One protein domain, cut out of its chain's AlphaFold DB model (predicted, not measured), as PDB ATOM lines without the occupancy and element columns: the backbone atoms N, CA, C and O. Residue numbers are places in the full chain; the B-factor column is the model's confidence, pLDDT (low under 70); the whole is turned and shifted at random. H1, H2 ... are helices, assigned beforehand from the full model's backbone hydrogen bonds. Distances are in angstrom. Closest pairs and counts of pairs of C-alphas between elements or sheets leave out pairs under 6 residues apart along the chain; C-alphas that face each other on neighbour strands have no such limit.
ATOM      1  N   LEU A   2     179.626 150.778 135.909       94.62
ATOM      2  CA  LEU A   2     179.339 152.194 136.219       94.62
ATOM      3  C   LEU A   2     178.535 152.917 135.125       94.62
ATOM      4  O   LEU A   2     177.527 153.544 135.434       94.62
ATOM      5  N   GLN A   3     178.924 152.765 133.852       95.62
ATOM      6  CA  GLN A   3     178.186 153.344 132.720       95.62
ATOM      7  C   GLN A   3     176.699 152.935 132.727       95.62
ATOM      8  O   GLN A   3     175.834 153.791 132.577       95.62
ATOM      9  N   GLY A   4     176.392 151.654 132.961       95.12
ATOM     10  CA  GLY A   4     175.015 151.160 133.032       95.12
ATOM     11  C   GLY A   4     174.225 151.755 134.202       95.12
ATOM     12  O   GLY A   4     173.070 152.138 134.033       95.12
ATOM     13  N   LEU A   5     174.851 151.909 135.375       94.06
ATOM     14  CA  LEU A   5     174.217 152.554 136.533       94.06
ATOM     15  C   LEU A   5     173.883 154.025 136.254       94.06
ATOM     16  O   LEU A   5     172.790 154.486 136.593       94.06
ATOM     17  N   VAL A   6     174.800 154.746 135.601       96.50
ATOM     18  CA  VAL A   6     174.573 156.131 135.169       96.50
ATOM     19  C   VAL A   6     173.413 156.186 134.178       96.50
ATOM     20  O   VAL A   6     172.454 156.910 134.431       96.50
ATOM     21  N   ILE A   7     173.423 155.359 133.125       96.19
ATOM     22  CA  ILE A   7     172.319 155.284 132.151       96.19
ATOM     23  C   ILE A   7     170.985 154.986 132.846       96.19
ATOM     24  O   ILE A   7     169.985 155.622 132.538       96.19
ATOM     25  N   GLY A   8     170.931 154.077 133.823       93.06
ATOM     26  CA  GLY A   8     169.701 153.821 134.582       93.06
ATOM     27  C   GLY A   8     169.186 155.059 135.328       93.06
ATOM     28  O   GLY A   8     167.981 155.332 135.328       93.06
ATOM     29  N   SER A   9     170.104 155.849 135.887       92.88
ATOM     30  CA  SER A   9     169.814 156.929 136.839       92.88
ATOM     31  C   SER A   9     169.567 158.298 136.198       92.88
ATOM     32  O   SER A   9     168.881 159.129 136.795       92.88
ATOM     33  N   ILE A  10     170.096 158.553 134.997       94.06
ATOM     34  CA  ILE A  10     169.908 159.838 134.310       94.06
ATOM     35  C   ILE A  10     168.429 160.094 133.995       94.06
ATOM     36  O   ILE A  10     167.689 159.206 133.554       94.06
ATOM     37  N   LYS A  11     167.991 161.333 134.228       91.31
ATOM     38  CA  LYS A  11     166.640 161.802 133.911       91.31
ATOM     39  C   LYS A  11     166.650 162.379 132.501       91.31
ATOM     40  O   LYS A  11     167.031 163.526 132.309       91.31
ATOM     41  N   GLN A  12     166.256 161.563 131.537       91.31
ATOM     42  CA  GLN A  12     166.125 161.942 130.134       91.31
ATOM     43  C   GLN A  12     164.820 161.401 129.573       91.31
ATOM     44  O   GLN A  12     164.232 160.468 130.139       91.31
ATOM     45  N   ALA A  13     164.387 161.982 128.455       94.00
ATOM     46  CA  ALA A  13     163.272 161.447 127.700       94.00
ATOM     47  C   ALA A  13     163.595 160.006 127.244       94.00
ATOM     48  O   ALA A  13     164.749 159.704 126.924       94.00
ATOM     49  N   PRO A  14     162.606 159.098 127.199       93.81
ATOM     50  CA  PRO A  14     162.821 157.720 126.758       93.81
ATOM     51  C   PRO A  14     163.523 157.621 125.396       93.81
ATOM     52  O   PRO A  14     164.407 156.785 125.224       93.81
ATOM     53  N   GLN A  15     163.194 158.518 124.464       92.88
ATOM     54  CA  GLN A  15     163.773 158.579 123.119       92.88
ATOM     55  C   GLN A  15     165.280 158.879 123.125       92.88
ATOM     56  O   GLN A  15     165.999 158.395 122.260       92.88
ATOM     57  N   GLU A  16     165.771 159.637 124.107       95.06
ATOM     58  CA  GLU A  16     167.204 159.925 124.277       95.06
ATOM     59  C   GLU A  16     167.922 158.802 125.032       95.06
ATOM     60  O   GLU A  16     169.108 158.545 124.833       95.06
ATOM     61  N   LYS A  17     167.184 158.099 125.895       96.44
ATOM     62  CA  LYS A  17     167.718 157.046 126.757       96.44
ATOM     63  C   LYS A  17     167.947 155.733 126.013       96.44
ATOM     64  O   LYS A  17     168.944 155.058 126.263       96.44
ATOM     65  N   LEU A  18     167.049 155.368 125.097       97.62
ATOM     66  CA  LEU A  18     167.145 154.129 124.317       97.62
ATOM     67  C   LEU A  18     168.433 154.025 123.476       97.62
ATOM     68  O   LEU A  18     169.064 152.971 123.533       97.62
ATOM     69  N   PRO A  19     168.905 155.079 122.776       97.88
ATOM     70  CA  PRO A  19     170.205 155.053 122.104       97.88
ATOM     71  C   PRO A  19     171.378 154.775 123.050       97.88
ATOM     72  O   PRO A  19     172.271 154.002 122.709       97.88
ATOM     73  N   LEU A  20     171.371 155.350 124.258       98.06
ATOM     74  CA  LEU A  20     172.418 155.103 125.255       98.06
ATOM     75  C   LEU A  20     172.401 153.651 125.742       98.06
ATOM     76  O   LEU A  20     173.457 153.047 125.925       98.06
ATOM     77  N   ILE A  21     171.205 153.086 125.924       98.19
ATOM     78  CA  ILE A  21     171.014 151.671 126.254       98.19
ATOM     79  C   ILE A  21     171.554 150.796 125.116       98.19
ATOM     80  O   ILE A  21     172.386 149.930 125.373       98.19
ATOM     81  N   ALA A  22     171.165 151.067 123.867       98.25
ATOM     82  CA  ALA A  22     171.621 150.324 122.691       98.25
ATOM     83  C   ALA A  22     173.151 150.350 122.534       98.25
ATOM     84  O   ALA A  22     173.758 149.333 122.231       98.25
ATOM     85  N   GLN A  23     173.798 151.486 122.811       98.12
ATOM     86  CA  GLN A  23     175.263 151.601 122.799       98.12
ATOM     87  C   GLN A  23     175.949 150.873 123.965       98.12
ATOM     88  O   GLN A  23     177.153 150.607 123.912       98.12
ATOM     89  N   PHE A  24     175.224 150.610 125.053       98.31
ATOM     90  CA  PHE A  24     175.758 149.924 126.223       98.31
ATOM     91  C   PHE A  24     175.603 148.405 126.139       98.31
ATOM     92  O   PHE A  24     176.486 147.706 126.627       98.31
ATOM     93  N   ILE A  25     174.542 147.895 125.507       98.19
ATOM     94  CA  ILE A  25     174.264 146.451 125.411       98.19
ATOM     95  C   ILE A  25     175.462 145.647 124.860       98.19
ATOM     96  O   ILE A  25     175.870 144.706 125.538       98.19
ATOM     97  N   PRO A  26     176.142 146.049 123.763       97.56
ATOM     98  CA  PRO A  26     177.312 145.323 123.250       97.56
ATOM     99  C   PRO A  26     178.513 145.267 124.205       97.56
ATOM    100  O   PRO A  26     179.458 144.522 123.966       97.56
ATOM    101  N   LYS A  27     178.518 146.080 125.270       97.69
ATOM    102  CA  LYS A  27     179.575 146.112 126.295       97.69
ATOM    103  C   LYS A  27     179.284 145.172 127.467       97.69
ATOM    104  O   LYS A  27     180.047 145.155 128.432       97.69
ATOM    105  N   ILE A  28     178.154 144.469 127.442       97.81
ATOM    106  CA  ILE A  28     177.779 143.497 128.464       97.81
ATOM    107  C   ILE A  28     178.479 142.176 128.139       97.81
ATOM    108  O   ILE A  28     178.207 141.553 127.120       97.81
ATOM    109  N   ASP A  29     179.362 141.744 129.032       95.06
ATOM    110  CA  ASP A  29     180.178 140.533 128.888       95.06
ATOM    111  C   ASP A  29     179.938 139.506 130.007       95.06
ATOM    112  O   ASP A  29     180.537 138.432 130.019       95.06
ATOM    113  N   ASN A  30     179.074 139.829 130.974       97.12
ATOM    114  CA  ASN A  30     178.746 138.949 132.086       97.12
ATOM    115  C   ASN A  30     177.321 139.167 132.609       97.12
ATOM    116  O   ASN A  30     176.721 140.241 132.483       97.12
ATOM    117  N   TRP A  31     176.792 138.131 133.265       97.88
ATOM    118  CA  TRP A  31     175.423 138.115 133.785       97.88
ATOM    119  C   TRP A  31     175.173 139.180 134.859       97.88
ATOM    120  O   TRP A  31     174.088 139.751 134.901       97.88
ATOM    121  N   SER A  32     176.161 139.489 135.705       97.38
ATOM    122  CA  SER A  32     175.982 140.450 136.797       97.38
ATOM    123  C   SER A  32     175.794 141.868 136.258       97.38
ATOM    124  O   SER A  32     174.873 142.564 136.684       97.38
ATOM    125  N   VAL A  33     176.601 142.279 135.273       97.88
ATOM    126  CA  VAL A  33     176.440 143.576 134.597       97.88
ATOM    127  C   VAL A  33     175.085 143.663 133.903       97.88
ATOM    128  O   VAL A  33     174.406 144.676 134.064       97.88
ATOM    129  N   CYS A  34     174.678 142.606 133.193       98.44
ATOM    130  CA  CYS A  34     173.376 142.538 132.533       98.44
ATOM    131  C   CYS A  34     172.228 142.756 133.525       98.44
ATOM    132  O   CYS A  34     171.416 143.669 133.368       98.44
ATOM    133  N   ASP A  35     172.180 141.939 134.576       98.25
ATOM    134  CA  ASP A  35     171.041 141.878 135.486       98.25
ATOM    135  C   ASP A  35     170.938 143.149 136.337       98.25
ATOM    136  O   ASP A  35     169.852 143.721 136.491       98.25
ATOM    137  N   SER A  36     172.077 143.641 136.840       97.19
ATOM    138  CA  SER A  36     172.140 144.909 137.566       97.19
ATOM    139  C   SER A  36     171.696 146.074 136.686       97.19
ATOM    140  O   SER A  36     170.881 146.886 137.129       97.19
ATOM    141  N   PHE A  37     172.166 146.136 135.435       98.12
ATOM    142  CA  PHE A  37     171.751 147.172 134.495       98.12
ATOM    143  C   PHE A  37     170.243 147.131 134.242       98.12
ATOM    144  O   PHE A  37     169.571 148.146 134.430       98.12
ATOM    145  N   CYS A  38     169.697 145.954 133.924       98.31
ATOM    146  CA  CYS A  38     168.271 145.777 133.663       98.31
ATOM    147  C   CYS A  38     167.410 146.226 134.848       98.31
ATOM    148  O   CYS A  38     166.442 146.952 134.654       98.31
ATOM    149  N   SER A  39     167.784 145.867 136.082       96.88
ATOM    150  CA  SER A  39     167.046 146.278 137.289       96.88
ATOM    151  C   SER A  39     167.011 147.803 137.508       96.88
ATOM    152  O   SER A  39     166.084 148.338 138.134       96.88
ATOM    153  N   GLY A  40     168.014 148.513 136.979       96.06
ATOM    154  CA  GLY A  40     168.149 149.965 137.046       96.06
ATOM    155  C   GLY A  40     167.297 150.723 136.025       96.06
ATOM    156  O   GLY A  40     167.049 151.915 136.216       96.06
ATOM    157  N   LEU A  41     166.780 150.061 134.984       97.31
ATOM    158  CA  LEU A  41     165.985 150.674 133.913       97.31
ATOM    159  C   LEU A  41     164.520 150.913 134.319       97.31
ATOM    160  O   LEU A  41     163.579 150.608 133.588       97.31
ATOM    161  N   LYS A  42     164.310 151.534 135.487       96.50
ATOM    162  CA  LYS A  42     162.986 151.764 136.098       96.50
ATOM    163  C   LYS A  42     162.032 152.595 135.236       96.50
ATOM    164  O   LYS A  42     160.823 152.470 135.412       96.50
ATOM    165  N   PHE A  43     162.555 153.398 134.306       96.88
ATOM    166  CA  PHE A  43     161.752 154.160 133.341       96.88
ATOM    167  C   PHE A  43     160.864 153.256 132.468       96.88
ATOM    168  O   PHE A  43     159.822 153.705 132.000       96.88
ATOM    169  N   THR A  44     161.229 151.978 132.311       97.56
ATOM    170  CA  THR A  44     160.444 150.976 131.576       97.56
ATOM    171  C   THR A  44     159.017 150.868 132.105       97.56
ATOM    172  O   THR A  44     158.090 150.737 131.316       97.56
ATOM    173  N   LYS A  45     158.804 151.013 133.422       96.12
ATOM    174  CA  LYS A  45     157.470 150.907 134.041       96.12
ATOM    175  C   LYS A  45     156.448 151.893 133.475       96.12
ATOM    176  O   LYS A  45     155.272 151.572 133.425       96.12
ATOM    177  N   THR A  46     156.884 153.086 133.076       96.44
ATOM    178  CA  THR A  46     156.009 154.126 132.512       96.44
ATOM    179  C   THR A  46     156.104 154.215 130.989       96.44
ATOM    180  O   THR A  46     155.449 155.058 130.391       96.44
ATOM    181  N   ASN A  47     156.915 153.359 130.356       97.50
ATOM    182  CA  ASN A  47     157.208 153.383 128.921       97.50
ATOM    183  C   ASN A  47     157.169 151.974 128.308       97.50
ATOM    184  O   ASN A  47     157.919 151.686 127.379       97.50
ATOM    185  N   GLN A  48     156.323 151.086 128.842       98.00
ATOM    186  CA  GLN A  48     156.300 149.669 128.465       98.00
ATOM    187  C   GLN A  48     156.083 149.463 126.963       98.00
ATOM    188  O   GLN A  48     156.806 148.690 126.362       98.00
ATOM    189  N   ALA A  49     155.155 150.181 126.324       97.88
ATOM    190  CA  ALA A  49     154.921 150.011 124.885       97.88
ATOM    191  C   ALA A  49     156.176 150.341 124.050       97.88
ATOM    192  O   ALA A  49     156.610 149.544 123.229       97.88
ATOM    193  N   LEU A  50     156.817 151.476 124.340       97.94
ATOM    194  CA  LEU A  50     158.035 151.902 123.649       97.94
ATOM    195  C   LEU A  50     159.195 150.918 123.868       97.94
ATOM    196  O   LEU A  50     159.929 150.590 122.939       97.94
ATOM    197  N   VAL A  51     159.393 150.474 125.111       98.25
ATOM    198  CA  VAL A  51     160.478 149.542 125.428       98.25
ATOM    199  C   VAL A  51     160.171 148.152 124.866       98.25
ATOM    200  O   VAL A  51     161.093 147.479 124.434       98.25
ATOM    201  N   TRP A  52     158.908 147.729 124.800       98.38
ATOM    202  CA  TRP A  52     158.508 146.460 124.190       98.38
ATOM    203  C   TRP A  52     158.973 146.367 122.735       98.38
ATOM    204  O   TRP A  52     159.592 145.374 122.350       98.38
ATOM    205  N   ASP A  53     158.740 147.427 121.961       98.12
ATOM    206  CA  ASP A  53     159.174 147.516 120.565       98.12
ATOM    207  C   ASP A  53     160.705 147.524 120.458       98.12
ATOM    208  O   ASP A  53     161.284 146.838 119.615       98.12
ATOM    209  N   PHE A  54     161.383 148.222 121.376       98.38
ATOM    210  CA  PHE A  54     162.844 148.235 121.453       98.38
ATOM    211  C   PHE A  54     163.452 146.848 121.726       98.38
ATOM    212  O   PHE A  54     164.556 146.579 121.262       98.38
ATOM    213  N   LEU A  55     162.766 145.964 122.461       98.25
ATOM    214  CA  LEU A  55     163.290 144.639 122.823       98.25
ATOM    215  C   LEU A  55     163.228 143.618 121.682       98.25
ATOM    216  O   LEU A  55     163.994 142.655 121.711       98.25
ATOM    217  N   GLN A  56     162.345 143.809 120.698       96.81
ATOM    218  CA  GLN A  56     162.102 142.839 119.622       96.81
ATOM    219  C   GLN A  56     163.386 142.345 118.926       96.81
ATOM    220  O   GLN A  56     163.580 141.129 118.877       96.81
ATOM    221  N   PRO A  57     164.308 143.214 118.456       97.56
ATOM    222  CA  PRO A  57     165.537 142.748 117.810       97.56
ATOM    223  C   PRO A  57     166.451 141.950 118.750       97.56
ATOM    224  O   PRO A  57     167.105 141.011 118.313       97.56
ATOM    225  N   TYR A  58     166.475 142.274 120.046       98.19
ATOM    226  CA  TYR A  58     167.319 141.580 121.022       98.19
ATOM    227  C   TYR A  58     166.791 140.181 121.363       98.19
ATOM    228  O   TYR A  58     167.583 139.293 121.658       98.19
ATOM    229  N   CYS A  59     165.475 139.956 121.272       96.62
ATOM    230  CA  CYS A  59     164.879 138.626 121.456       96.62
ATOM    231  C   CYS A  59     165.270 137.650 120.334       96.62
ATOM    232  O   CYS A  59     165.275 136.447 120.552       96.62
ATOM    233  N   GLN A  60     165.604 138.177 119.154       95.25
ATOM    234  CA  GLN A  60     165.979 137.409 117.963       95.25
ATOM    235  C   GLN A  60     167.496 137.426 117.700       95.25
ATOM    236  O   GLN A  60     167.954 136.975 116.651       95.25
ATOM    237  N   SER A  61     168.287 137.987 118.620       96.94
ATOM    238  CA  SER A  61     169.737 138.095 118.457       96.94
ATOM    239  C   SER A  61     170.420 136.735 118.615       96.94
ATOM    240  O   SER A  61     170.003 135.890 119.403       96.94
ATOM    241  N   THR A  62     171.530 136.545 117.906       96.12
ATOM    242  CA  THR A  62     172.442 135.411 118.113       96.12
ATOM    243  C   THR A  62     173.463 135.676 119.224       96.12
ATOM    244  O   THR A  62     174.268 134.804 119.542       96.12
ATOM    245  N   ASN A  63     173.507 136.895 119.777       97.69
ATOM    246  CA  ASN A  63     174.385 137.233 120.890       97.69
ATOM    247  C   ASN A  63     173.698 136.906 122.222       97.69
ATOM    248  O   ASN A  63     172.629 137.425 122.541       97.69
ATOM    249  N   ALA A  64     174.357 136.086 123.042       98.00
ATOM    250  CA  ALA A  64     173.813 135.623 124.312       98.00
ATOM    251  C   ALA A  64     173.413 136.761 125.271       98.00
ATOM    252  O   ALA A  64     172.399 136.654 125.964       98.00
ATOM    253  N   TYR A  65     174.182 137.854 125.331       98.25
ATOM    254  CA  TYR A  65     173.895 138.962 126.247       98.25
ATOM    255  C   TYR A  65     172.845 139.937 125.718       98.25
ATOM    256  O   TYR A  65     172.145 140.537 126.534       98.25
ATOM    257  N   ASP A  66     172.640 140.009 124.404       98.38
ATOM    258  CA  ASP A  66     171.483 140.694 123.817       98.38
ATOM    259  C   ASP A  66     170.188 139.987 124.236       98.38
ATOM    260  O   ASP A  66     169.280 140.603 124.801       98.38
ATOM    261  N   VAL A  67     170.133 138.665 124.039       98.56
ATOM    262  CA  VAL A  67     168.959 137.861 124.399       98.56
ATOM    263  C   VAL A  67     168.748 137.876 125.911       98.56
ATOM    264  O   VAL A  67     167.630 138.083 126.385       98.56
ATOM    265  N   ARG A  68     169.819 137.728 126.706       98.69
ATOM    266  CA  ARG A  68     169.723 137.834 128.167       98.69
ATOM    267  C   ARG A  68     169.188 139.200 128.591       98.69
ATOM    268  O   ARG A  68     168.326 139.243 129.466       98.69
ATOM    269  N   PHE A  69     169.663 140.290 127.990       98.75
ATOM    270  CA  PHE A  69     169.150 141.629 128.269       98.75
ATOM    271  C   PHE A  69     167.639 141.688 128.031       98.75
ATOM    272  O   PHE A  69     166.898 142.067 128.939       98.75
ATOM    273  N   ALA A  70     167.168 141.223 126.870       98.69
ATOM    274  CA  ALA A  70     165.742 141.181 126.568       98.69
ATOM    275  C   ALA A  70     164.938 140.398 127.617       98.69
ATOM    276  O   ALA A  70     163.996 140.927 128.213       98.69
ATOM    277  N   VAL A  71     165.360 139.170 127.916       98.81
ATOM    278  CA  VAL A  71     164.686 138.284 128.873       98.81
ATOM    279  C   VAL A  71     164.648 138.881 130.284       98.81
ATOM    280  O   VAL A  71     163.628 138.798 130.976       98.81
ATOM    281  N   VAL A  72     165.731 139.526 130.727       98.81
ATOM    282  CA  VAL A  72     165.800 140.128 132.066       98.81
ATOM    283  C   VAL A  72     164.981 141.419 132.159       98.81
ATOM    284  O   VAL A  72     164.421 141.722 133.215       98.81
ATOM    285  N   ILE A  73     164.818 142.163 131.067       98.75
ATOM    286  CA  ILE A  73     163.856 143.268 131.024       98.75
ATOM    287  C   ILE A  73     162.419 142.741 131.115       98.75
ATOM    288  O   ILE A  73     161.641 143.264 131.922       98.75
ATOM    289  N   LEU A  74     162.083 141.676 130.378       98.75
ATOM    290  CA  LEU A  74     160.762 141.038 130.421       98.75
ATOM    291  C   LEU A  74     160.381 140.600 131.843       98.75
ATOM    292  O   LEU A  74     159.337 141.002 132.356       98.75
ATOM    293  N   LEU A  75     161.251 139.857 132.538       98.06
ATOM    294  CA  LEU A  75     160.937 139.359 133.887       98.06
ATOM    295  C   LEU A  75     160.827 140.471 134.950       98.06
ATOM    296  O   LEU A  75     160.106 140.322 135.946       98.06
ATOM    297  N   ASN A  76     161.521 141.594 134.744       98.25
ATOM    298  CA  ASN A  76     161.489 142.734 135.658       98.25
ATOM    299  C   ASN A  76     160.243 143.608 135.477       98.25
ATOM    300  O   ASN A  76     159.697 144.086 136.478       98.25
ATOM    301  N   TYR A  77     159.802 143.823 134.233       98.56
ATOM    302  CA  TYR A  77     158.845 144.885 133.905       98.56
ATOM    303  C   TYR A  77     157.615 144.454 133.101       98.56
ATOM    304  O   TYR A  77     156.760 145.302 132.890       98.56
ATOM    305  N   TYR A  78     157.503 143.192 132.676       98.62
ATOM    306  CA  TYR A  78     156.410 142.713 131.811       98.62
ATOM    307  C   TYR A  78     155.713 141.458 132.355       98.62
ATOM    308  O   TYR A  78     155.145 140.657 131.612       98.62
ATOM    309  N   VAL A  79     155.767 141.274 133.676       98.25
ATOM    310  CA  VAL A  79     155.019 140.234 134.394       98.25
ATOM    311  C   VAL A  79     153.851 140.900 135.116       98.25
ATOM    312  O   VAL A  79     153.895 141.116 136.330       98.25
ATOM    313  N   ASP A  80     152.856 141.282 134.322       97.12
ATOM    314  CA  ASP A  80     151.621 141.959 134.714       97.12
ATOM    315  C   ASP A  80     150.451 141.511 133.815       97.12
ATOM    316  O   ASP A  80     150.648 140.826 132.811       97.12
ATOM    317  N   GLU A  81     149.224 141.888 134.175       96.38
ATOM    318  CA  GLU A  81     148.009 141.463 133.465       96.38
ATOM    319  C   GLU A  81     147.963 141.888 131.994       96.38
ATOM    320  O   GLU A  81     147.379 141.175 131.180       96.38
ATOM    321  N   GLN A  82     148.600 143.006 131.640       97.31
ATOM    322  CA  GLN A  82     148.589 143.531 130.279       97.31
ATOM    323  C   GLN A  82     149.532 142.747 129.361       97.31
ATOM    324  O   GLN A  82     149.195 142.502 128.200       97.31
ATOM    325  N   TYR A  83     150.708 142.358 129.858       98.25
ATOM    326  CA  TYR A  83     151.762 141.777 129.024       98.25
ATOM    327  C   TYR A  83     151.987 140.283 129.218       98.25
ATOM    328  O   TYR A  83     152.590 139.675 128.340       98.25
ATOM    329  N   ILE A  84     151.484 139.657 130.287       98.38
ATOM    330  CA  ILE A  84     151.836 138.271 130.642       98.38
ATOM    331  C   ILE A  84     151.713 137.272 129.485       98.38
ATOM    332  O   ILE A  84     152.629 136.485 129.279       98.38
ATOM    333  N   GLN A  85     150.640 137.322 128.692       98.31
ATOM    334  CA  GLN A  85     150.471 136.397 127.564       98.31
ATOM    335  C   GLN A  85     151.525 136.616 126.474       98.31
ATOM    336  O   GLN A  85     152.127 135.661 125.992       98.31
ATOM    337  N   LYS A  86     151.802 137.880 126.131       98.19
ATOM    338  CA  LYS A  86     152.837 138.226 125.149       98.19
ATOM    339  C   LYS A  86     154.230 137.879 125.668       98.19
ATOM    340  O   LYS A  86     155.055 137.397 124.906       98.19
ATOM    341  N   THR A  87     154.485 138.102 126.958       98.56
ATOM    342  CA  THR A  87     155.747 137.748 127.612       98.56
ATOM    343  C   THR A  87     155.980 136.245 127.553       98.56
ATOM    344  O   THR A  87     157.056 135.827 127.151       98.56
ATOM    345  N   LEU A  88     154.985 135.423 127.905       98.69
ATOM    346  CA  LEU A  88     155.110 133.965 127.845       98.69
ATOM    347  C   LEU A  88     155.352 133.470 126.415       98.69
ATOM    348  O   LEU A  88     156.241 132.650 126.225       98.69
ATOM    349  N   GLN A  89     154.630 134.011 125.429       98.19
ATOM    350  CA  GLN A  89     154.851 133.679 124.018       98.19
ATOM    351  C   GLN A  89     156.279 134.022 123.578       98.19
ATOM    352  O   GLN A  89     156.984 133.175 123.045       98.19
ATOM    353  N   LEU A  90     156.739 135.239 123.877       97.94
ATOM    354  CA  LEU A  90     158.070 135.697 123.489       97.94
ATOM    355  C   LEU A  90     159.183 134.881 124.160       97.94
ATOM    356  O   LEU A  90     160.204 134.625 123.538       97.94
ATOM    357  N   LEU A  91     158.993 134.455 125.413       98.38
ATOM    358  CA  LEU A  91     159.927 133.548 126.087       98.38
ATOM    359  C   LEU A  91     159.957 132.155 125.442       98.38
ATOM    360  O   LEU A  91     161.007 131.521 125.461       98.38
ATOM    361  N   ASP A  92     158.832 131.684 124.904       98.00
ATOM    362  CA  ASP A  92     158.723 130.378 124.246       98.00
ATOM    363  C   ASP A  92     159.359 130.354 122.856       98.00
ATOM    364  O   ASP A  92     159.916 129.337 122.448       98.00
ATOM    365  N   ASP A  93     159.299 131.484 122.153       97.06
ATOM    366  CA  ASP A  93     159.855 131.640 120.809       97.06
ATOM    367  C   ASP A  93     161.392 131.765 120.817       97.06
ATOM    368  O   ASP A  93     162.040 131.596 119.783       97.06
ATOM    369  N   ILE A  94     162.002 132.052 121.975       96.56
ATOM    370  CA  ILE A  94     163.459 132.162 122.106       96.56
ATOM    371  C   ILE A  94     164.077 130.765 122.215       96.56
ATOM    372  O   ILE A  94     164.011 130.106 123.254       96.56
ATOM    373  N   SER A  95     164.783 130.361 121.159       90.81
ATOM    374  CA  SER A  95     165.649 129.182 121.149       90.81
ATOM    375  C   SER A  95     167.115 129.605 121.062       90.81
ATOM    376  O   SER A  95     167.517 130.293 120.125       90.81
ATOM    377  N   HIS A  96     167.922 129.230 122.057       95.69
ATOM    378  CA  HIS A  96     169.336 129.602 122.113       95.69
ATOM    379  C   HIS A  96     170.147 128.582 122.919       95.69
ATOM    380  O   HIS A  96     169.732 128.171 124.003       95.69
ATOM    381  N   GLU A  97     171.332 128.201 122.433       96.00
ATOM    382  CA  GLU A  97     172.148 127.162 123.081       96.00
ATOM    383  C   GLU A  97     172.945 127.652 124.296       96.00
ATOM    384  O   GLU A  97     173.230 126.871 125.206       96.00
ATOM    385  N   ASP A  98     173.271 128.946 124.337       97.94
ATOM    386  CA  ASP A  98     174.052 129.537 125.426       97.94
ATOM    387  C   ASP A  98     173.406 129.348 126.809       97.94
ATOM    388  O   ASP A  98     172.229 129.648 127.048       97.94
ATOM    389  N   TYR A  99     174.229 128.891 127.751       98.06
ATOM    390  CA  TYR A  99     173.835 128.609 129.125       98.06
ATOM    391  C   TYR A  99     173.225 129.821 129.845       98.06
ATOM    392  O   TYR A  99     172.245 129.673 130.579       98.06
ATOM    393  N   TYR A 100     173.770 131.027 129.657       97.94
ATOM    394  CA  TYR A 100     173.267 132.233 130.311       97.94
ATOM    395  C   TYR A 100     171.909 132.662 129.767       97.94
ATOM    396  O   TYR A 100     171.114 133.214 130.537       97.94
ATOM    397  N   VAL A 101     171.614 132.377 128.498       98.38
ATOM    398  CA  VAL A 101     170.277 132.588 127.928       98.38
ATOM    399  C   VAL A 101     169.291 131.588 128.520       98.38
ATOM    400  O   VAL A 101     168.303 132.006 129.125       98.38
ATOM    401  N   LYS A 102     169.602 130.285 128.478       98.56
ATOM    402  CA  LYS A 102     168.757 129.232 129.077       98.56
ATOM    403  C   LYS A 102     168.461 129.499 130.557       98.56
ATOM    404  O   LYS A 102     167.331 129.369 131.030       98.56
ATOM    405  N   MET A 103     169.465 129.960 131.304       98.38
ATOM    406  CA  MET A 103     169.309 130.357 132.705       98.38
ATOM    407  C   MET A 103     168.397 131.571 132.902       98.38
ATOM    408  O   MET A 103     167.654 131.610 133.887       98.38
ATOM    409  N   ALA A 104     168.467 132.562 132.010       98.62
ATOM    410  CA  ALA A 104     167.598 133.732 132.050       98.62
ATOM    411  C   ALA A 104     166.150 133.355 131.724       98.62
ATOM    412  O   ALA A 104     165.257 133.750 132.467       98.62
ATOM    413  N   LEU A 105     165.922 132.536 130.690       98.75
ATOM    414  CA  LEU A 105     164.593 132.046 130.313       98.75
ATOM    415  C   LEU A 105     163.951 131.259 131.457       98.75
ATOM    416  O   LEU A 105     162.848 131.580 131.902       98.75
ATOM    417  N   ALA A 106     164.686 130.297 132.024       98.75
ATOM    418  CA  ALA A 106     164.220 129.515 133.164       98.75
ATOM    419  C   ALA A 106     163.856 130.402 134.364       98.75
ATOM    420  O   ALA A 106     162.876 130.158 135.074       98.75
ATOM    421  N   TRP A 107     164.648 131.451 134.604       98.81
ATOM    422  CA  TRP A 107     164.350 132.429 135.640       98.81
ATOM    423  C   TRP A 107     163.102 133.250 135.317       98.81
ATOM    424  O   TRP A 107     162.213 133.328 136.165       98.81
ATOM    425  N   ALA A 108     162.981 133.787 134.105       98.81
ATOM    426  CA  ALA A 108     161.833 134.575 133.678       98.81
ATOM    427  C   ALA A 108     160.520 133.794 133.805       98.81
ATOM    428  O   ALA A 108     159.577 134.280 134.431       98.81
ATOM    429  N   VAL A 109     160.489 132.547 133.327       98.81
ATOM    430  CA  VAL A 109     159.326 131.653 133.446       98.81
ATOM    431  C   VAL A 109     158.966 131.401 134.911       98.81
ATOM    432  O   VAL A 109     157.795 131.478 135.289       98.81
ATOM    433  N   SER A 110     159.963 131.170 135.775       98.81
ATOM    434  CA  SER A 110     159.713 130.990 137.210       98.81
ATOM    435  C   SER A 110     159.091 132.232 137.856       98.81
ATOM    436  O   SER A 110     158.168 132.108 138.658       98.81
ATOM    437  N   ILE A 111     159.535 133.433 137.471       98.75
ATOM    438  CA  ILE A 111     158.975 134.694 137.970       98.75
ATOM    439  C   ILE A 111     157.553 134.908 137.448       98.75
ATOM    440  O   ILE A 111     156.698 135.341 138.225       98.75
ATOM    441  N   CYS A 112     157.288 134.566 136.183       98.81
ATOM    442  CA  CYS A 112     155.939 134.572 135.620       98.81
ATOM    443  C   CYS A 112     155.005 133.705 136.463       98.81
ATOM    444  O   CYS A 112     153.966 134.183 136.913       98.81
ATOM    445  N   TYR A 113     155.423 132.482 136.797       98.75
ATOM    446  CA  TYR A 113     154.614 131.590 137.620       98.75
ATOM    447  C   TYR A 113     154.421 132.107 139.049       98.75
ATOM    448  O   TYR A 113     153.306 132.105 139.558       98.75
ATOM    449  N   ILE A 114     155.488 132.592 139.692       98.38
ATOM    450  CA  ILE A 114     155.432 133.101 141.071       98.38
ATOM    451  C   ILE A 114     154.494 134.309 141.194       98.38
ATOM    452  O   ILE A 114     153.832 134.458 142.218       98.38
ATOM    453  N   LYS A 115     154.454 135.195 140.190       98.25
ATOM    454  CA  LYS A 115     153.603 136.396 140.216       98.25
ATOM    455  C   LYS A 115     152.200 136.143 139.662       98.25
ATOM    456  O   LYS A 115     151.247 136.738 140.149       98.25
ATOM    457  N   MET A 116     152.079 135.296 138.644       98.19
ATOM    458  CA  MET A 116     150.855 135.087 137.865       98.19
ATOM    459  C   MET A 116     150.615 133.586 137.618       98.19
ATOM    460  O   MET A 116     150.659 133.117 136.475       98.19
ATOM    461  N   PRO A 117     150.373 132.795 138.682       97.75
ATOM    462  CA  PRO A 117     150.313 131.336 138.582       97.75
ATOM    463  C   PRO A 117     149.149 130.854 137.710       97.75
ATOM    464  O   PRO A 117     149.304 129.891 136.961       97.75
ATOM    465  N   LYS A 118     147.997 131.542 137.752       97.69
ATOM    466  CA  LYS A 118     146.809 131.185 136.956       97.69
ATOM    467  C   LYS A 118     147.074 131.302 135.454       97.69
ATOM    468  O   LYS A 118     146.674 130.426 134.698       97.69
ATOM    469  N   GLN A 119     147.764 132.361 135.040       97.75
ATOM    470  CA  GLN A 119     148.100 132.637 133.644       97.75
ATOM    471  C   GLN A 119     149.279 131.782 133.162       97.75
ATOM    472  O   GLN A 119     149.305 131.374 132.008       97.75
ATOM    473  N   THR A 120     150.229 131.472 134.050       98.38
ATOM    474  CA  THR A 120     151.460 130.754 133.682       98.38
ATOM    475  C   THR A 120     151.308 129.232 133.731       98.38
ATOM    476  O   THR A 120     152.010 128.520 133.020       98.38
ATOM    477  N   MET A 121     150.393 128.684 134.539       98.31
ATOM    478  CA  MET A 121     150.197 127.231 134.627       98.31
ATOM    479  C   MET A 121     149.812 126.575 133.282       98.31
ATOM    480  O   MET A 121     150.390 125.534 132.963       98.31
ATOM    481  N   PRO A 122     148.890 127.131 132.465       98.31
ATOM    482  CA  PRO A 122     148.611 126.599 131.129       98.31
ATOM    483  C   PRO A 122     149.859 126.544 130.241       98.31
ATOM    484  O   PRO A 122     150.108 125.523 129.606       98.31
ATOM    485  N   TYR A 123     150.687 127.590 130.280       98.44
ATOM    486  CA  TYR A 123     151.958 127.640 129.561       98.44
ATOM    487  C   TYR A 123     152.940 126.551 130.027       98.44
ATOM    488  O   TYR A 123     153.517 125.826 129.222       98.44
ATOM    489  N   LEU A 124     153.084 126.324 131.337       98.19
ATOM    490  CA  LEU A 124     153.958 125.251 131.837       98.19
ATOM    491  C   LEU A 124     153.521 123.847 131.384       98.19
ATOM    492  O   LEU A 124     154.357 122.942 131.321       98.19
ATOM    493  N   LYS A 125     152.233 123.659 131.079       97.62
ATOM    494  CA  LYS A 125     151.697 122.408 130.526       97.62
ATOM    495  C   LYS A 125     151.916 122.290 129.016       97.62
ATOM    496  O   LYS A 125     152.066 121.172 128.538       97.62
ATOM    497  N   ASN A 126     151.951 123.408 128.291       96.88
ATOM    498  CA  ASN A 126     152.101 123.451 126.839       96.88
ATOM    499  C   ASN A 126     153.044 124.593 126.414       96.88
ATOM    500  O   ASN A 126     152.620 125.742 126.327       96.88
ATOM    501  N   ASN A 127     154.314 124.257 126.191       97.44
ATOM    502  CA  ASN A 127     155.399 125.163 125.795       97.44
ATOM    503  C   ASN A 127     156.436 124.398 124.964       97.44
ATOM    504  O   ASN A 127     156.503 123.166 125.055       97.44
ATOM    505  N   HIS A 128     157.284 125.136 124.255       97.25
ATOM    506  CA  HIS A 128     158.324 124.616 123.365       97.25
ATOM    507  C   HIS A 128     159.745 124.756 123.936       97.25
ATOM    508  O   HIS A 128     160.721 124.494 123.234       97.25
ATOM    509  N   LEU A 129     159.876 125.114 125.218       97.69
ATOM    510  CA  LEU A 129     161.170 125.214 125.899       97.69
ATOM    511  C   LEU A 129     161.963 123.904 125.831       97.69
ATOM    512  O   LEU A 129     161.421 122.812 126.053       97.69
ATOM    513  N   ASP A 130     163.279 124.032 125.649       97.19
ATOM    514  CA  ASP A 130     164.198 122.901 125.711       97.19
ATOM    515  C   ASP A 130     164.194 122.231 127.098       97.19
ATOM    516  O   ASP A 130     163.811 122.817 128.121       97.19
ATOM    517  N   LEU A 131     164.647 120.976 127.138       97.62
ATOM    518  CA  LEU A 131     164.618 120.138 128.337       97.62
ATOM    519  C   LEU A 131     165.321 120.789 129.537       97.62
ATOM    520  O   LEU A 131     164.823 120.698 130.665       97.62
ATOM    521  N   PHE A 132     166.469 121.435 129.310       98.00
ATOM    522  CA  PHE A 132     167.221 122.079 130.378       98.00
ATOM    523  C   PHE A 132     166.462 123.300 130.892       98.00
ATOM    524  O   PHE A 132     166.201 123.382 132.095       98.00
ATOM    525  N   THR A 133     166.058 124.212 130.004       98.50
ATOM    526  CA  THR A 133     165.362 125.452 130.382       98.50
ATOM    527  C   THR A 133     164.059 125.159 131.118       98.50
ATOM    528  O   THR A 133     163.816 125.718 132.193       98.50
ATOM    529  N   TYR A 134     163.260 124.219 130.608       98.62
ATOM    530  CA  TYR A 134     162.004 123.815 131.231       98.62
ATOM    531  C   TYR A 134     162.212 123.256 132.645       98.62
ATOM    532  O   TYR A 134     161.654 123.768 133.619       98.62
ATOM    533  N   ASN A 135     163.068 122.240 132.796       98.62
ATOM    534  CA  ASN A 135     163.312 121.625 134.101       98.62
ATOM    535  C   ASN A 135     163.945 122.615 135.091       98.62
ATOM    536  O   ASN A 135     163.642 122.576 136.288       98.62
ATOM    537  N   LYS A 136     164.786 123.533 134.603       98.69
ATOM    538  CA  LYS A 136     165.382 124.592 135.420       98.69
ATOM    539  C   LYS A 136     164.340 125.611 135.884       98.69
ATOM    540  O   LYS A 136     164.433 126.076 137.020       98.69
ATOM    541  N   ALA A 137     163.335 125.925 135.064       98.75
ATOM    542  CA  ALA A 137     162.219 126.781 135.459       98.75
ATOM    543  C   ALA A 137     161.407 126.143 136.595       98.75
ATOM    544  O   ALA A 137     161.173 126.791 137.616       98.75
ATOM    545  N   LEU A 138     161.059 124.855 136.468       98.81
ATOM    546  CA  LEU A 138     160.355 124.108 137.519       98.81
ATOM    547  C   LEU A 138     161.164 124.069 138.823       98.81
ATOM    548  O   LEU A 138     160.618 124.324 139.896       98.81
ATOM    549  N   GLN A 139     162.476 123.824 138.736       98.69
ATOM    550  CA  GLN A 139     163.367 123.889 139.895       98.69
ATOM    551  C   GLN A 139     163.271 125.260 140.584       98.69
ATOM    552  O   GLN A 139     162.970 125.318 141.778       98.69
ATOM    553  N   LYS A 140     163.438 126.358 139.836       98.50
ATOM    554  CA  LYS A 140     163.390 127.727 140.376       98.50
ATOM    555  C   LYS A 140     162.041 128.080 141.004       98.50
ATOM    556  O   LYS A 140     162.003 128.763 142.026       98.50
ATOM    557  N   ILE A 141     160.937 127.590 140.437       98.69
ATOM    558  CA  ILE A 141     159.607 127.718 141.049       98.69
ATOM    559  C   ILE A 141     159.600 127.035 142.421       98.69
ATOM    560  O   ILE A 141     159.160 127.626 143.405       98.69
ATOM    561  N   THR A 142     160.135 125.813 142.515       98.44
ATOM    562  CA  THR A 142     160.123 125.039 143.768       98.44
ATOM    563  C   THR A 142     161.087 125.553 144.841       98.44
ATOM    564  O   THR A 142     160.866 125.309 146.028       98.44
ATOM    565  N   GLU A 143     162.125 126.290 144.447       97.81
ATOM    566  CA  GLU A 143     163.067 126.961 145.353       97.81
ATOM    567  C   GLU A 143     162.473 128.237 145.972       97.81
ATOM    568  O   GLU A 143     162.929 128.694 147.019       97.81
ATOM    569  N   SER A 144     161.421 128.800 145.372       97.25
ATOM    570  CA  SER A 144     160.770 129.997 145.893       97.25
ATOM    571  C   SER A 144     160.053 129.725 147.217       97.25
ATOM    572  O   SER A 144     159.276 128.777 147.356       97.25
ATOM    573  N   LEU A 145     160.264 130.607 148.195       96.44
ATOM    574  CA  LEU A 145     159.537 130.594 149.471       96.44
ATOM    575  C   LEU A 145     158.082 131.063 149.331       96.44
ATOM    576  O   LEU A 145     157.288 130.856 150.239       96.44
ATOM    577  N   ARG A 146     157.723 131.685 148.200       96.62
ATOM    578  CA  ARG A 146     156.360 132.173 147.927       96.62
ATOM    579  C   ARG A 146     155.399 131.080 147.461       96.62
ATOM    580  O   ARG A 146     154.216 131.354 147.310       96.62
ATOM    581  N   ILE A 147     155.913 129.887 147.176       97.44
ATOM    582  CA  ILE A 147     155.130 128.746 146.709       97.44
ATOM    583  C   ILE A 147     154.951 127.778 147.880       97.44
ATOM    584  O   ILE A 147     155.923 127.444 148.563       97.44
ATOM    585  N   ASP A 148     153.719 127.338 148.114       97.12
ATOM    586  CA  ASP A 148     153.371 126.387 149.168       97.12
ATOM    587  C   ASP A 148     153.833 124.953 148.840       97.12
ATOM    588  O   ASP A 148     154.259 124.639 147.724       97.12
ATOM    589  N   ALA A 149     153.797 124.072 149.842       97.38
ATOM    590  CA  ALA A 149     154.312 122.711 149.721       97.38
ATOM    591  C   ALA A 149     153.548 121.863 148.691       97.38
ATOM    592  O   ALA A 149     154.189 121.124 147.938       97.38
ATOM    593  N   ASP A 150     152.225 122.002 148.617       97.50
ATOM    594  CA  ASP A 150     151.376 121.211 147.723       97.50
ATOM    595  C   ASP A 150     151.619 121.624 146.269       97.50
ATOM    596  O   ASP A 150     151.893 120.786 145.403       97.50
ATOM    597  N   THR A 151     151.676 122.932 146.006       97.50
ATOM    598  CA  THR A 151     152.041 123.462 144.689       97.50
ATOM    599  C   THR A 151     153.443 123.009 144.270       97.50
ATOM    600  O   THR A 151     153.660 122.639 143.112       97.50
ATOM    601  N   LYS A 152     154.412 122.953 145.195       98.19
ATOM    602  CA  LYS A 152     155.757 122.429 144.890       98.19
ATOM    603  C   LYS A 152     155.733 120.968 144.457       98.19
ATOM    604  O   LYS A 152     156.518 120.598 143.586       98.19
ATOM    605  N   GLN A 153     154.876 120.132 145.043       98.00
ATOM    606  CA  GLN A 153     154.743 118.734 144.626       98.00
ATOM    607  C   GLN A 153     154.210 118.633 143.194       98.00
ATOM    608  O   GLN A 153     154.802 117.919 142.383       98.00
ATOM    609  N   ILE A 154     153.178 119.418 142.859       97.88
ATOM    610  CA  ILE A 154     152.622 119.487 141.500       97.88
ATOM    611  C   ILE A 154     153.714 119.877 140.498       97.88
ATOM    612  O   ILE A 154     153.935 119.175 139.517       97.88
ATOM    613  N   ILE A 155     154.450 120.956 140.772       98.44
ATOM    614  CA  ILE A 155     155.505 121.454 139.879       98.44
ATOM    615  C   ILE A 155     156.643 120.436 139.713       98.44
ATOM    616  O   ILE A 155     157.154 120.263 138.609       98.44
ATOM    617  N   ARG A 156     157.031 119.711 140.771       97.62
ATOM    618  CA  ARG A 156     158.050 118.647 140.671       97.62
ATOM    619  C   ARG A 156     157.602 117.496 139.776       97.62
ATOM    620  O   ARG A 156     158.427 116.968 139.032       97.62
ATOM    621  N   ALA A 157     156.323 117.129 139.835       97.75
ATOM    622  CA  ALA A 157     155.757 116.063 139.015       97.75
ATOM    623  C   ALA A 157     155.722 116.411 137.515       97.75
ATOM    624  O   ALA A 157     155.627 115.512 136.688       97.75
ATOM    625  N   MET A 158     155.846 117.694 137.153       97.81
ATOM    626  CA  MET A 158     155.860 118.148 135.758       97.81
ATOM    627  C   MET A 158     157.212 117.960 135.053       97.81
ATOM    628  O   MET A 158     157.287 118.188 133.849       97.81
ATOM    629  N   ARG A 159     158.287 117.568 135.756       97.06
ATOM    630  CA  ARG A 159     159.622 117.420 135.147       97.06
ATOM    631  C   ARG A 159     159.607 116.483 133.934       97.06
ATOM    632  O   ARG A 159     159.099 115.367 134.005       97.06
TER     633      ARG A 159
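What this domain is: This is residues 2 to 159 of the 161 residues of the protein "DNA alkylation repair enzyme" of Lysinibacillus sphaericus OT4b.31 (UniProt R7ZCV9). A solenoid-like stack of helices in two rows side by side: H1, H3, H6, H8 and H10 follow one another along the longest axis, each touching the next, and H2, H5, H7 and H9 make a second row that advances the same way along that axis, its helices running opposite ways to the first-row helices they touch. Short H4 joins H3 to H5, and H11 folds back on H10 at one end. The printed part has 158 residues with eleven named helices, H1 to H11 in chain order, and no named strand; the class is all helix. It is compact, with a radius of gyration of the C-alphas of 15.6 A, but elongated, spanning 47 by 30 by 24 A.

Where its parts are: The longest helix, H8, holds residues 99 to 115 and measures 24.4 A, from C-alpha 99 at (173.835, 128.609, 129.125) to C-alpha 115 at (153.603, 136.396, 140.216). Before it come H7, residues 84 to 93, H6, residues 64 to 77 and 20.0 A, H5, residues 48 to 59, H4, residues 42 to 46, H3, residues 31 to 40, H2, residues 14 to 27 and 20.4 A, and H1, residues 2 to 9, with C-alpha 2 at (179.339, 152.194, 136.219). After it come H9, residues 117 to 125, H10, residues 131 to 143 and 18.4 A, and H11, residues 149 to 157, ending with C-alpha 157 at (155.757, 116.063, 139.015).

How they stand to each other: H6 and H8 are the hubs, touching four helices each. They touch each other at Leu 75 and Ala 108, closest C-alphas 4.9 A apart, the same way at a shallow tilt of 10 degrees. H6, H7 and H8 form an up and down bundle, each running against the one before. H8 touches H10 at a steep tilt of 45 degrees, closest C-alphas Ala 106 and Ala 137, 4.1 A. H10 and H11 form a hairpin, with the C-alphas of Thr 142 and Lys 152 closest at 5.2 A. H7 touches H9, closest C-alphas Leu 88 and Tyr 123, 7.3 A. H5 and H6 form a hairpin, closest C-alphas Cys 59 and Val 67, 5.1 A. H3 touches H6, closest C-alphas Cys 38 and Ile 73, 5.7 A, and H1, closest C-alphas Gly 40 and Gly 8, 4.8 A. H1 and H2 form a hairpin, closest C-alphas Ile 7 and Leu 20, 6.9 A. H4 is close to H6 but not clearly touching, closest C-alphas Lys 45 and Tyr 77, 6.2 A. Every O i to N i+4 pair is within hydrogen-bond range in H1, H3, H6, H7, H8, H10 and H11, against 6 of 10 in H2, 5 of 8 in H5, 3 of 5 in H9 and 0 of 1 in H4, where 2 of 2 O i to N i+3 pairs are.

The domain as a whole: The C-alphas of Glu 16 and Asp 150 are the two farthest apart, at 47.9 A. The printed part has no cut and no long link. Its mean pLDDT is 97.5, and no printed residue is under 70.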